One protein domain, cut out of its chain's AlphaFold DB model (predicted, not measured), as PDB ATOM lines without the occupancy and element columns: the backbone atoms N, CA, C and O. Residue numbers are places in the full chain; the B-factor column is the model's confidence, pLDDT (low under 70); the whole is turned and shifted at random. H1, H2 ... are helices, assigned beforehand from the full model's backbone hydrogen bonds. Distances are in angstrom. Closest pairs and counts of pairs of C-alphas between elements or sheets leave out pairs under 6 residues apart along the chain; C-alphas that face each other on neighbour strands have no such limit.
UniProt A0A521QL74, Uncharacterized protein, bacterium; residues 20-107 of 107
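This is residues 20 to 107 of the 107 residues of an uncharacterized protein of bacterium (UniProt A0A521QL74). A hairpin of H1 and H2 has H3 across its open end; H4 makes a corner with H3, and H5 leads off the first part of H4, residues 100 to 107 sticking out. The printed part has 88 residues with five named helices, H1 to H5, and no named strand: all helix, mostly crossed packing. It is compact, radius of gyration of the C-alphas 13.7 A, spanning 37 by 34 by 23 A.

Find C-alpha 20 at (-29.346, 35.956, 56.359); H1 runs from there to 31. H2 is residues 37 to 45, H3 51 to 59, H4 68 to 83, 23.0 A long. H5, 92 to 105, 20.2 A, ends at (-58.620, 19.696, 46.487).

H1 and H2 touch, C-alphas 31 and 40 closest at 6.1 A. H4 touches H3 with residues 68 to 69 alone, C-alphas 58 and 68 closest at 4.9 A. H4 and H5 touch about perpendicular, at 75 degrees, C-alphas 71 and 92 closest at 4.5 A. In each helix every O i to N i+4 pair is within hydrogen-bond range.

The printed part has no cut and no long link; pLDDT is under 70 at residues 105 to 107.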
ATOM      1  N   ASP A  20     -29.175  37.288  56.945       95.19
ATOM      2  CA  ASP A  20     -29.346  35.956  56.359       95.19
ATOM      3  C   ASP A  20     -30.228  35.993  55.113       95.19
ATOM      4  O   ASP A  20     -29.852  35.453  54.083       95.19
ATOM      5  N   CYS A  21     -31.357  36.710  55.152       95.00
ATOM      6  CA  CYS A  21     -32.208  36.862  53.972       95.00
ATOM      7  C   CYS A  21     -31.509  37.635  52.847       95.00
ATOM      8  O   CYS A  21     -31.775  37.367  51.684       95.00
ATOM      9  N   LYS A  22     -30.577  38.550  53.158       93.88
ATOM     10  CA  LYS A  22     -29.718  39.161  52.129       93.88
ATOM     11  C   LYS A  22     -28.795  38.131  51.478       93.88
ATOM     12  O   LYS A  22     -28.720  38.109  50.257       93.88
ATOM     13  N   LYS A  23     -28.137  37.274  52.270       95.44
ATOM     14  CA  LYS A  23     -27.301  36.180  51.739       95.44
ATOM     15  C   LYS A  23     -28.115  35.240  50.852       95.44
ATOM     16  O   LYS A  23     -27.695  34.946  49.740       95.44
ATOM     17  N   LEU A  24     -29.291  34.825  51.328       95.69
ATOM     18  CA  LEU A  24     -30.194  33.966  50.568       95.69
ATOM     19  C   LEU A  24     -30.627  34.641  49.266       95.69
ATOM     20  O   LEU A  24     -30.521  34.021  48.223       95.69
ATOM     21  N   LEU A  25     -31.022  35.919  49.281       93.81
ATOM     22  CA  LEU A  25     -31.383  36.648  48.057       93.81
ATOM     23  C   LEU A  25     -30.244  36.731  47.044       93.81
ATOM     24  O   LEU A  25     -30.490  36.565  45.851       93.81
ATOM     25  N   THR A  26     -29.016  36.997  47.495       95.12
ATOM     26  CA  THR A  26     -27.844  36.957  46.613       95.12
ATOM     27  C   THR A  26     -27.728  35.584  45.968       95.12
ATOM     28  O   THR A  26     -27.650  35.489  44.747       95.12
ATOM     29  N   ARG A  27     -27.840  34.523  46.771       94.50
ATOM     30  CA  ARG A  27     -27.729  33.154  46.275       94.50
ATOM     31  C   ARG A  27     -28.860  32.761  45.325       94.50
ATOM     32  O   ARG A  27     -28.611  32.108  44.320       94.50
ATOM     33  N   VAL A  28     -30.086  33.216  45.585       92.00
ATOM     34  CA  VAL A  28     -31.223  33.041  44.671       92.00
ATOM     35  C   VAL A  28     -30.926  33.675  43.317       92.00
ATOM     36  O   VAL A  28     -31.175  33.039  42.304       92.00
ATOM     37  N   ARG A  29     -30.385  34.898  43.271       90.81
ATOM     38  CA  ARG A  29     -30.080  35.577  41.997       90.81
ATOM     39  C   ARG A  29     -29.013  34.862  41.177       90.81
ATOM     40  O   ARG A  29     -29.078  34.920  39.960       90.81
ATOM     41  N   GLU A  30     -28.051  34.226  41.838       91.44
ATOM     42  CA  GLU A  30     -27.009  33.441  41.170       91.44
ATOM     43  C   GLU A  30     -27.562  32.142  40.578       91.44
ATOM     44  O   GLU A  30     -27.175  31.758  39.485       91.44
ATOM     45  N   LEU A  31     -28.463  31.464  41.295       89.25
ATOM     46  CA  LEU A  31     -28.932  30.124  40.929       89.25
ATOM     47  C   LEU A  31     -30.189  30.122  40.053       89.25
ATOM     48  O   LEU A  31     -30.432  29.173  39.307       89.25
ATOM     49  N   LYS A  32     -31.029  31.153  40.164       82.62
ATOM     50  CA  LYS A  32     -32.327  31.217  39.487       82.62
ATOM     51  C   LYS A  32     -32.144  31.131  37.967       82.62
ATOM     52  O   LYS A  32     -31.390  31.903  37.383       82.62
ATOM     53  N   GLY A  33     -32.831  30.171  37.348       78.88
ATOM     54  CA  GLY A  33     -32.757  29.902  35.909       78.88
ATOM     55  C   GLY A  33     -31.479  29.197  35.437       78.88
ATOM     56  O   GLY A  33     -31.362  28.933  34.246       78.88
ATOM     57  N   GLN A  34     -30.533  28.884  36.331       81.00
ATOM     58  CA  GLN A  34     -29.291  28.180  35.982       81.00
ATOM     59  C   GLN A  34     -29.283  26.711  36.404       81.00
ATOM     60  O   GLN A  34     -28.583  25.908  35.794       81.00
ATOM     61  N   VAL A  35     -30.030  26.367  37.456       83.19
ATOM     62  CA  VAL A  35     -29.989  25.042  38.086       83.19
ATOM     63  C   VAL A  35     -31.390  24.485  38.335       83.19
ATOM     64  O   VAL A  35     -32.377  25.228  38.362       83.19
ATOM     65  N   GLY A  36     -31.478  23.171  38.550       82.56
ATOM     66  CA  GLY A  36     -32.723  22.515  38.959       82.56
ATOM     67  C   GLY A  36     -33.116  22.822  40.413       82.56
ATOM     68  O   GLY A  36     -32.328  23.355  41.190       82.56
ATOM     69  N   TYR A  37     -34.334  22.440  40.826       84.00
ATOM     70  CA  TYR A  37     -34.855  22.757  42.169       84.00
ATOM     71  C   TYR A  37     -34.018  22.134  43.293       84.00
ATOM     72  O   TYR A  37     -33.800  22.771  44.317       84.00
ATOM     73  N   GLY A  38     -33.539  20.899  43.107       86.50
ATOM     74  CA  GLY A  38     -32.680  20.224  44.086       86.50
ATOM     75  C   GLY A  38     -31.374  20.987  44.307       86.50
ATOM     76  O   GLY A  38     -31.101  21.429  45.417       86.50
ATOM     77  N   GLU A  39     -30.644  21.255  43.225       89.75
ATOM     78  CA  GLU A  39     -29.401  22.040  43.240       89.75
ATOM     79  C   GLU A  39     -29.616  23.470  43.756       89.75
ATOM     80  O   GLU A  39     -28.760  24.035  44.437       89.75
ATOM     81  N   PHE A  40     -30.779  24.060  43.475       90.62
ATOM     82  CA  PHE A  40     -31.177  25.344  44.034       90.62
ATOM     83  C   PHE A  40     -31.283  25.280  45.564       90.62
ATOM     84  O   PHE A  40     -30.729  26.137  46.255       90.62
ATOM     85  N   LEU A  41     -31.953  24.260  46.110       91.25
ATOM     86  CA  LEU A  41     -32.062  24.058  47.557       91.25
ATOM     87  C   LEU A  41     -30.702  23.766  48.198       91.25
ATOM     88  O   LEU A  41     -30.396  24.347  49.243       91.25
ATOM     89  N   ASP A  42     -29.873  22.942  47.562       93.56
ATOM     90  CA  ASP A  42     -28.507  22.656  48.016       93.56
ATOM     91  C   ASP A  42     -27.658  23.930  48.037       93.56
ATOM     92  O   ASP A  42     -26.946  24.214  49.004       93.56
ATOM     93  N   GLY A  43     -27.799  24.768  47.011       94.06
ATOM     94  CA  GLY A  43     -27.136  26.059  46.925       94.06
ATOM     95  C   GLY A  43     -27.604  27.062  47.982       94.06
ATOM     96  O   GLY A  43     -26.798  27.880  48.423       94.06
ATOM     97  N   LEU A  44     -28.860  27.005  48.437       94.81
ATOM     98  CA  LEU A  44     -29.318  27.777  49.599       94.81
ATOM     99  C   LEU A  44     -28.770  27.204  50.908       94.81
ATOM    100  O   LEU A  44     -28.338  27.973  51.772       94.81
ATOM    101  N   ALA A  45     -28.739  25.880  51.057       95.00
ATOM    102  CA  ALA A  45     -28.180  25.218  52.233       95.00
ATOM    103  C   ALA A  45     -26.683  25.532  52.408       95.00
ATOM    104  O   ALA A  45     -26.225  25.771  53.528       95.00
ATOM    105  N   SER A  46     -25.932  25.660  51.308       95.50
ATOM    106  CA  SER A  46     -24.504  26.003  51.330       95.50
ATOM    107  C   SER A  46     -24.201  27.410  51.868       95.50
ATOM    108  O   SER A  46     -23.046  27.730  52.138       95.50
ATOM    109  N   THR A  47     -25.211  28.270  52.057       94.75
ATOM    110  CA  THR A  47     -25.037  29.611  52.653       94.75
ATOM    111  C   THR A  47     -24.788  29.584  54.167       94.75
ATOM    112  O   THR A  47     -24.457  30.621  54.756       94.75
ATOM    113  N   GLY A  48     -24.976  28.422  54.804       95.06
ATOM    114  CA  GLY A  48     -24.870  28.239  56.252       95.06
ATOM    115  C   GLY A  48     -26.043  28.826  57.044       95.06
ATOM    116  O   GLY A  48     -25.970  28.922  58.266       95.06
ATOM    117  N   VAL A  49     -27.116  29.257  56.373       95.56
ATOM    118  CA  VAL A  49     -28.353  29.691  57.035       95.56
ATOM    119  C   VAL A  49     -29.136  28.464  57.504       95.56
ATOM    120  O   VAL A  49     -29.234  27.475  56.784       95.56
ATOM    121  N   ALA A  50     -29.710  28.535  58.707       95.69
ATOM    122  CA  ALA A  50     -30.493  27.443  59.280       95.69
ATOM    123  C   ALA A  50     -31.637  27.003  58.351       95.69
ATOM    124  O   ALA A  50     -32.340  27.839  57.769       95.69
ATOM    125  N   LYS A  51     -31.848  25.688  58.246       93.94
ATOM    126  CA  LYS A  51     -32.823  25.079  57.333       93.94
ATOM    127  C   LYS A  51     -34.233  25.617  57.562       93.94
ATOM    128  O   LYS A  51     -34.929  25.949  56.607       93.94
ATOM    129  N   GLU A  52     -34.634  25.775  58.815       93.94
ATOM    130  CA  GLU A  52     -35.951  26.280  59.213       93.94
ATOM    131  C   GLU A  52     -36.173  27.689  58.657       93.94
ATOM    132  O   GLU A  52     -37.236  28.009  58.124       93.94
ATOM    133  N   LYS A  53     -35.129  28.519  58.697       95.38
ATOM    134  CA  LYS A  53     -35.155  29.882  58.169       95.38
ATOM    135  C   LYS A  53     -35.191  29.911  56.644       95.38
ATOM    136  O   LYS A  53     -35.883  30.762  56.085       95.38
ATOM    137  N   ILE A  54     -34.507  28.981  55.977       95.56
ATOM    138  CA  ILE A  54     -34.604  28.798  54.521       95.56
ATOM    139  C   ILE A  54     -36.044  28.447  54.133       95.56
ATOM    140  O   ILE A  54     -36.582  29.050  53.210       95.56
ATOM    141  N   VAL A  55     -36.709  27.546  54.865       94.62
ATOM    142  CA  VAL A  55     -38.112  27.187  54.590       94.62
ATOM    143  C   VAL A  55     -39.044  28.394  54.718       94.62
ATOM    144  O   VAL A  55     -39.894  28.599  53.851       94.62
ATOM    145  N   VAL A  56     -38.891  29.215  55.761       95.69
ATOM    146  CA  VAL A  56     -39.699  30.441  55.913       95.69
ATOM    147  C   VAL A  56     -39.410  31.426  54.779       95.69
ATOM    148  O   VAL A  56     -40.341  31.954  54.176       95.69
ATOM    149  N   PHE A  57     -38.133  31.624  54.444       95.56
ATOM    150  CA  PHE A  57     -37.706  32.487  53.344       95.56
ATOM    151  C   PHE A  57     -38.312  32.060  51.998       95.56
ATOM    152  O   PHE A  57     -38.798  32.910  51.254       95.56
ATOM    153  N   LEU A  58     -38.328  30.758  51.697       94.62
ATOM    154  CA  LEU A  58     -38.877  30.225  50.446       94.62
ATOM    155  C   LEU A  58     -40.372  30.505  50.287       94.62
ATOM    156  O   LEU A  58     -40.835  30.737  49.172       94.62
ATOM    157  N   LYS A  59     -41.115  30.517  51.398       94.25
ATOM    158  CA  LYS A  59     -42.559  30.786  51.429       94.25
ATOM    159  C   LYS A  59     -42.902  32.274  51.431       94.25
ATOM    160  O   LYS A  59     -44.074  32.620  51.305       94.25
ATOM    161  N   ALA A  60     -41.915  33.151  51.594       93.56
ATOM    162  CA  ALA A  60     -42.154  34.582  51.652       93.56
ATOM    163  C   ALA A  60     -42.628  35.124  50.301       93.56
ATOM    164  O   ALA A  60     -42.000  34.872  49.274       93.56
ATOM    165  N   ASP A  61     -43.698  35.918  50.338       91.50
ATOM    166  CA  ASP A  61     -44.283  36.625  49.194       91.50
ATOM    167  C   ASP A  61     -44.363  38.133  49.511       91.50
ATOM    168  O   ASP A  61     -45.446  38.667  49.751       91.50
ATOM    169  N   PRO A  62     -43.213  38.826  49.624       86.06
ATOM    170  CA  PRO A  62     -43.183  40.220  50.070       86.06
ATOM    171  C   PRO A  62     -43.829  41.190  49.072       86.06
ATOM    172  O   PRO A  62     -44.292  42.253  49.484       86.06
ATOM    173  N   ASP A  63     -43.867  40.822  47.790       85.00
ATOM    174  CA  ASP A  63     -44.366  41.665  46.698       85.00
ATOM    175  C   ASP A  63     -45.769  41.247  46.212       85.00
ATOM    176  O   ASP A  63     -46.318  41.872  45.306       85.00
ATOM    177  N   GLY A  64     -46.353  40.186  46.787       86.50
ATOM    178  CA  GLY A  64     -47.669  39.647  46.414       86.50
ATOM    179  C   GLY A  64     -47.715  38.918  45.064       86.50
ATOM    180  O   GLY A  64     -48.797  38.549  44.604       86.50
ATOM    181  N   LYS A  65     -46.558  38.718  44.427       86.25
ATOM    182  CA  LYS A  65     -46.392  38.139  43.082       86.25
ATOM    183  C   LYS A  65     -46.189  36.625  43.092       86.25
ATOM    184  O   LYS A  65     -46.027  36.009  42.047       86.25
ATOM    185  N   GLY A  66     -46.198  36.009  44.265       87.38
ATOM    186  CA  GLY A  66     -45.823  34.614  44.431       87.38
ATOM    187  C   GLY A  66     -44.550  34.491  45.243       87.38
ATOM    188  O   GLY A  66     -43.633  35.319  45.171       87.38
ATOM    189  N   SER A  67     -44.516  33.425  46.036       93.38
ATOM    190  CA  SER A  67     -43.403  33.151  46.928       93.38
ATOM    191  C   SER A  67     -42.101  32.943  46.155       93.38
ATOM    192  O   SER A  67     -42.108  32.690  44.948       93.38
ATOM    193  N   ILE A  68     -40.963  33.003  46.846       90.44
ATOM    194  CA  ILE A  68     -39.672  32.662  46.229       90.44
ATOM    195  C   ILE A  68     -39.720  31.264  45.593       90.44
ATOM    196  O   ILE A  68     -39.212  31.078  44.488       90.44
ATOM    197  N   GLN A  69     -40.387  30.303  46.235       90.69
ATOM    198  CA  GLN A  69     -40.599  28.972  45.668       90.69
ATOM    199  C   GLN A  69     -41.443  29.006  44.384       90.69
ATOM    200  O   GLN A  69     -41.081  28.347  43.408       90.69
ATOM    201  N   ASP A  70     -42.533  29.779  44.358       90.06
ATOM    202  CA  ASP A  70     -43.392  29.898  43.171       90.06
ATOM    203  C   ASP A  70     -42.611  30.503  41.990       90.06
ATOM    204  O   ASP A  70     -42.738  30.049  40.855       90.06
ATOM    205  N   GLN A  71     -41.739  31.477  42.267       88.12
ATOM    206  CA  GLN A  71     -40.893  32.106  41.254       88.12
ATOM    207  C   GLN A  71     -39.872  31.144  40.649       88.12
ATOM    208  O   GLN A  71     -39.730  31.089  39.432       88.12
ATOM    209  N   VAL A  72     -39.160  30.386  41.483       86.00
ATOM    210  CA  VAL A  72     -38.160  29.417  41.006       86.00
ATOM    211  C   VAL A  72     -38.837  28.294  40.223       86.00
ATOM    212  O   VAL A  72     -38.352  27.886  39.172       86.00
ATOM    213  N   THR A  73     -39.996  27.833  40.694       87.62
ATOM    214  CA  THR A  73     -40.779  26.792  40.018       87.62
ATOM    215  C   THR A  73     -41.285  27.262  38.652       87.62
ATOM    216  O   THR A  73     -41.260  26.492  37.695       87.62
ATOM    217  N   ALA A  74     -41.724  28.519  38.540       87.06
ATOM    218  CA  ALA A  74     -42.181  29.100  37.279       87.06
ATOM    219  C   ALA A  74     -41.060  29.166  36.234       87.06
ATOM    220  O   ALA A  74     -41.265  28.782  35.081       87.06
ATOM    221  N   ASP A  75     -39.865  29.582  36.646       84.06
ATOM    222  CA  ASP A  75     -38.700  29.606  35.765       84.06
ATOM    223  C   ASP A  75     -38.343  28.197  35.293       84.06
ATOM    224  O   ASP A  75     -38.222  27.958  34.095       84.06
ATOM    225  N   MET A  76     -38.265  27.237  36.216       84.12
ATOM    226  CA  MET A  76     -37.958  25.849  35.872       84.12
ATOM    227  C   MET A  76     -38.971  25.239  34.907       84.12
ATOM    228  O   MET A  76     -38.590  24.591  33.937       84.12
ATOM    229  N   ALA A  77     -40.264  25.439  35.161       85.06
ATOM    230  CA  ALA A  77     -41.305  24.935  34.279       85.06
ATOM    231  C   ALA A  77     -41.210  25.577  32.887       85.06
ATOM    232  O   ALA A  77     -41.363  24.883  31.885       85.06
ATOM    233  N   SER A  78     -40.885  26.871  32.815       85.06
ATOM    234  CA  SER A  78     -40.652  27.562  31.543       85.06
ATOM    235  C   SER A  78     -39.449  26.994  30.787       85.06
ATOM    236  O   SER A  78     -39.542  26.775  29.581       85.06
ATOM    237  N   GLU A  79     -38.338  26.710  31.470       82.88
ATOM    238  CA  GLU A  79     -37.164  26.085  30.847       82.88
ATOM    239  C   GLU A  79     -37.463  24.666  30.349       82.88
ATOM    240  O   GLU A  79     -37.102  24.318  29.226       82.88
ATOM    241  N   LEU A  80     -38.205  23.866  31.121       83.50
ATOM    242  CA  LEU A  80     -38.646  22.541  30.679       83.50
ATOM    243  C   LEU A  80     -39.532  22.624  29.431       83.50
ATOM    244  O   LEU A  80     -39.309  21.885  28.474       83.50
ATOM    245  N   MET A  81     -40.493  23.552  29.397       83.56
ATOM    246  CA  MET A  81     -41.347  23.766  28.223       83.56
ATOM    247  C   MET A  81     -40.527  24.127  26.981       83.56
ATOM    248  O   MET A  81     -40.765  23.554  25.917       83.56
ATOM    249  N   LYS A  82     -39.518  25.000  27.118       84.25
ATOM    250  CA  LYS A  82     -38.598  25.343  26.022       84.25
ATOM    251  C   LYS A  82     -37.850  24.118  25.501       84.25
ATOM    252  O   LYS A  82     -37.823  23.902  24.293       84.25
ATOM    253  N   VAL A  83     -37.282  23.302  26.393       85.69
ATOM    254  CA  VAL A  83     -36.555  22.072  26.021       85.69
ATOM    255  C   VAL A  83     -37.472  21.072  25.313       85.69
ATOM    256  O   VAL A  83     -37.049  20.397  24.379       85.69
ATOM    257  N   MET A  84     -38.742  21.006  25.709       86.00
ATOM    258  CA  MET A  84     -39.750  20.132  25.101       86.00
ATOM    259  C   MET A  84     -40.352  20.687  23.797       86.00
ATOM    260  O   MET A  84     -41.213  20.038  23.207       86.00
ATOM    261  N   GLY A  85     -39.944  21.879  23.346       85.50
ATOM    262  CA  GLY A  85     -40.503  22.529  22.155       85.50
ATOM    263  C   GLY A  85     -41.940  23.035  22.332       85.50
ATOM    264  O   GLY A  85     -42.624  23.308  21.346       85.50
ATOM    265  N   LEU A  86     -42.416  23.160  23.572       84.69
ATOM    266  CA  LEU A  86     -43.743  23.680  23.885       84.69
ATOM    267  C   LEU A  86     -43.704  25.211  23.924       84.69
ATOM    268  O   LEU A  86     -42.877  25.811  24.609       84.69
ATOM    269  N   GLN A  87     -44.631  25.860  23.216       71.94
ATOM    270  CA  GLN A  87     -44.792  27.310  23.308       71.94
ATOM    271  C   GLN A  87     -45.486  27.679  24.624       71.94
ATOM    272  O   GLN A  87     -46.639  27.319  24.854       71.94
ATOM    273  N   GLY A  88     -44.788  28.417  25.487       71.19
ATOM    274  CA  GLY A  88     -45.352  28.972  26.714       71.19
ATOM    275  C   GLY A  88     -44.292  29.392  27.729       71.19
ATOM    276  O   GLY A  88     -43.135  28.989  27.650       71.19
ATOM    277  N   SER A  89     -44.704  30.215  28.691       75.88
ATOM    278  CA  SER A  89     -43.925  30.546  29.884       75.88
ATOM    279  C   SER A  89     -44.833  30.458  31.101       75.88
ATOM    280  O   SER A  89     -45.932  31.018  31.097       75.88
ATOM    281  N   GLN A  90     -44.370  29.798  32.151       85.44
ATOM    282  CA  GLN A  90     -45.041  29.809  33.441       85.44
ATOM    283  C   GLN A  90     -44.708  31.101  34.189       85.44
ATOM    284  O   GLN A  90     -43.562  31.543  34.207       85.44
ATOM    285  N   THR A  91     -45.712  31.699  34.838       86.06
ATOM    286  CA  THR A  91     -45.509  32.859  35.718       86.06
ATOM    287  C   THR A  91     -45.573  32.450  37.189       86.06
ATOM    288  O   THR A  91     -46.289  31.494  37.520       86.06
ATOM    289  N   PRO A  92     -44.883  33.168  38.091       84.38
ATOM    290  CA  PRO A  92     -44.951  32.905  39.529       84.38
ATOM    291  C   PRO A  92     -46.386  32.933  40.074       84.38
ATOM    292  O   PRO A  92     -46.785  32.058  40.842       84.38
ATOM    293  N   GLU A  93     -47.214  33.870  39.614       86.06
ATOM    294  CA  GLU A  93     -48.627  33.964  39.986       86.06
ATOM    295  C   GLU A  93     -49.433  32.771  39.455       86.06
ATOM    296  O   GLU A  93     -50.343  32.278  40.122       86.06
ATOM    297  N   GLY A  94     -49.104  32.283  38.255       86.06
ATOM    298  CA  GLY A  94     -49.688  31.071  37.689       86.06
ATOM    299  C   GLY A  94     -49.377  29.843  38.539       86.06
ATOM    300  O   GLY A  94     -50.285  29.077  38.856       86.06
ATOM    301  N   VAL A  95     -48.122  29.703  38.970       85.25
ATOM    302  CA  VAL A  95     -47.694  28.622  39.869       85.25
ATOM    303  C   VAL A  95     -48.395  28.718  41.222       85.25
ATOM    304  O   VAL A  95     -48.959  27.723  41.676       85.25
ATOM    305  N   LYS A  96     -48.450  29.912  41.828       90.06
ATOM    306  CA  LYS A  96     -49.186  30.153  43.078       90.06
ATOM    307  C   LYS A  96     -50.642  29.691  42.970       90.06
ATOM    308  O   LYS A  96     -51.112  28.963  43.838       90.06
ATOM    309  N   ARG A  97     -51.339  30.043  41.880       88.56
ATOM    310  CA  ARG A  97     -52.727  29.603  41.637       88.56
ATOM    311  C   ARG A  97     -52.854  28.082  41.551       88.56
ATOM    312  O   ARG A  97     -53.760  27.523  42.159       88.56
ATOM    313  N   ILE A  98     -51.962  27.410  40.820       86.88
ATOM    314  CA  ILE A  98     -51.961  25.940  40.710       86.88
ATOM    315  C   ILE A  98     -51.760  25.298  42.089       86.88
ATOM    316  O   ILE A  98     -52.500  24.380  42.450       86.88
ATOM    317  N   ARG A  99     -50.806  25.807  42.878       85.75
ATOM    318  CA  ARG A  99     -50.533  25.346  44.245       85.75
ATOM    319  C   ARG A  99     -51.751  25.507  45.156       85.75
ATOM    320  O   ARG A  99     -52.151  24.563  45.825       85.75
ATOM    321  N   GLU A 100     -52.392  26.671  45.137       87.38
ATOM    322  CA  GLU A 100     -53.597  26.926  45.935       87.38
ATOM    323  C   GLU A 100     -54.777  26.021  45.536       87.38
ATOM    324  O   GLU A 100     -55.547  25.592  46.396       87.38
ATOM    325  N   LEU A 101     -54.937  25.712  44.243       87.31
ATOM    326  CA  LEU A 101     -55.980  24.798  43.762       87.31
ATOM    327  C   LEU A 101     -55.742  23.357  44.230       87.31
ATOM    328  O   LEU A 101     -56.676  22.706  44.695       87.31
ATOM    329  N   THR A 102     -54.502  22.877  44.152       83.06
ATOM    330  CA  THR A 102     -54.133  21.523  44.606       83.06
ATOM    331  C   THR A 102     -54.243  21.376  46.125       83.06
ATOM    332  O   THR A 102     -54.746  20.359  46.605       83.06
ATOM    333  N   GLU A 103     -53.875  22.406  46.892       84.31
ATOM    334  CA  GLU A 103     -54.076  22.440  48.349       84.31
ATOM    335  C   GLU A 103     -55.566  22.399  48.738       84.31
ATOM    336  O   GLU A 103     -55.924  21.748  49.719       84.31
ATOM    337  N   LYS A 104     -56.448  23.068  47.979       75.12
ATOM    338  CA  LYS A 104     -57.904  23.057  48.218       75.12
ATOM    339  C   LYS A 104     -58.561  21.718  47.894       75.12
ATOM    340  O   LYS A 104     -59.499  21.352  48.581       75.12
ATOM    341  N   GLN A 105     -58.092  21.015  46.865       68.25
ATOM    342  CA  GLN A 105     -58.620  19.696  46.487       68.25
ATOM    343  C   GLN A 105     -58.156  18.568  47.417       68.25
ATOM    344  O   GLN A 105     -58.742  17.492  47.414       68.25
ATOM    345  N   SER A 106     -57.106  18.811  48.203       62.69
ATOM    346  CA  SER A 106     -56.545  17.845  49.155       62.69
ATOM    347  C   SER A 106     -57.145  17.961  50.567       62.69
ATOM    348  O   SER A 106     -56.630  17.336  51.495       62.69
ATOM    349  N   LYS A 107     -58.182  18.788  50.748       52.28
ATOM    350  CA  LYS A 107     -58.928  18.994  52.000       52.28
ATOM    351  C   LYS A 107     -60.371  18.550  51.833       52.28
ATOM    352  O   LYS A 107     -60.913  18.038  52.834       52.28
TER     353      LYS A 107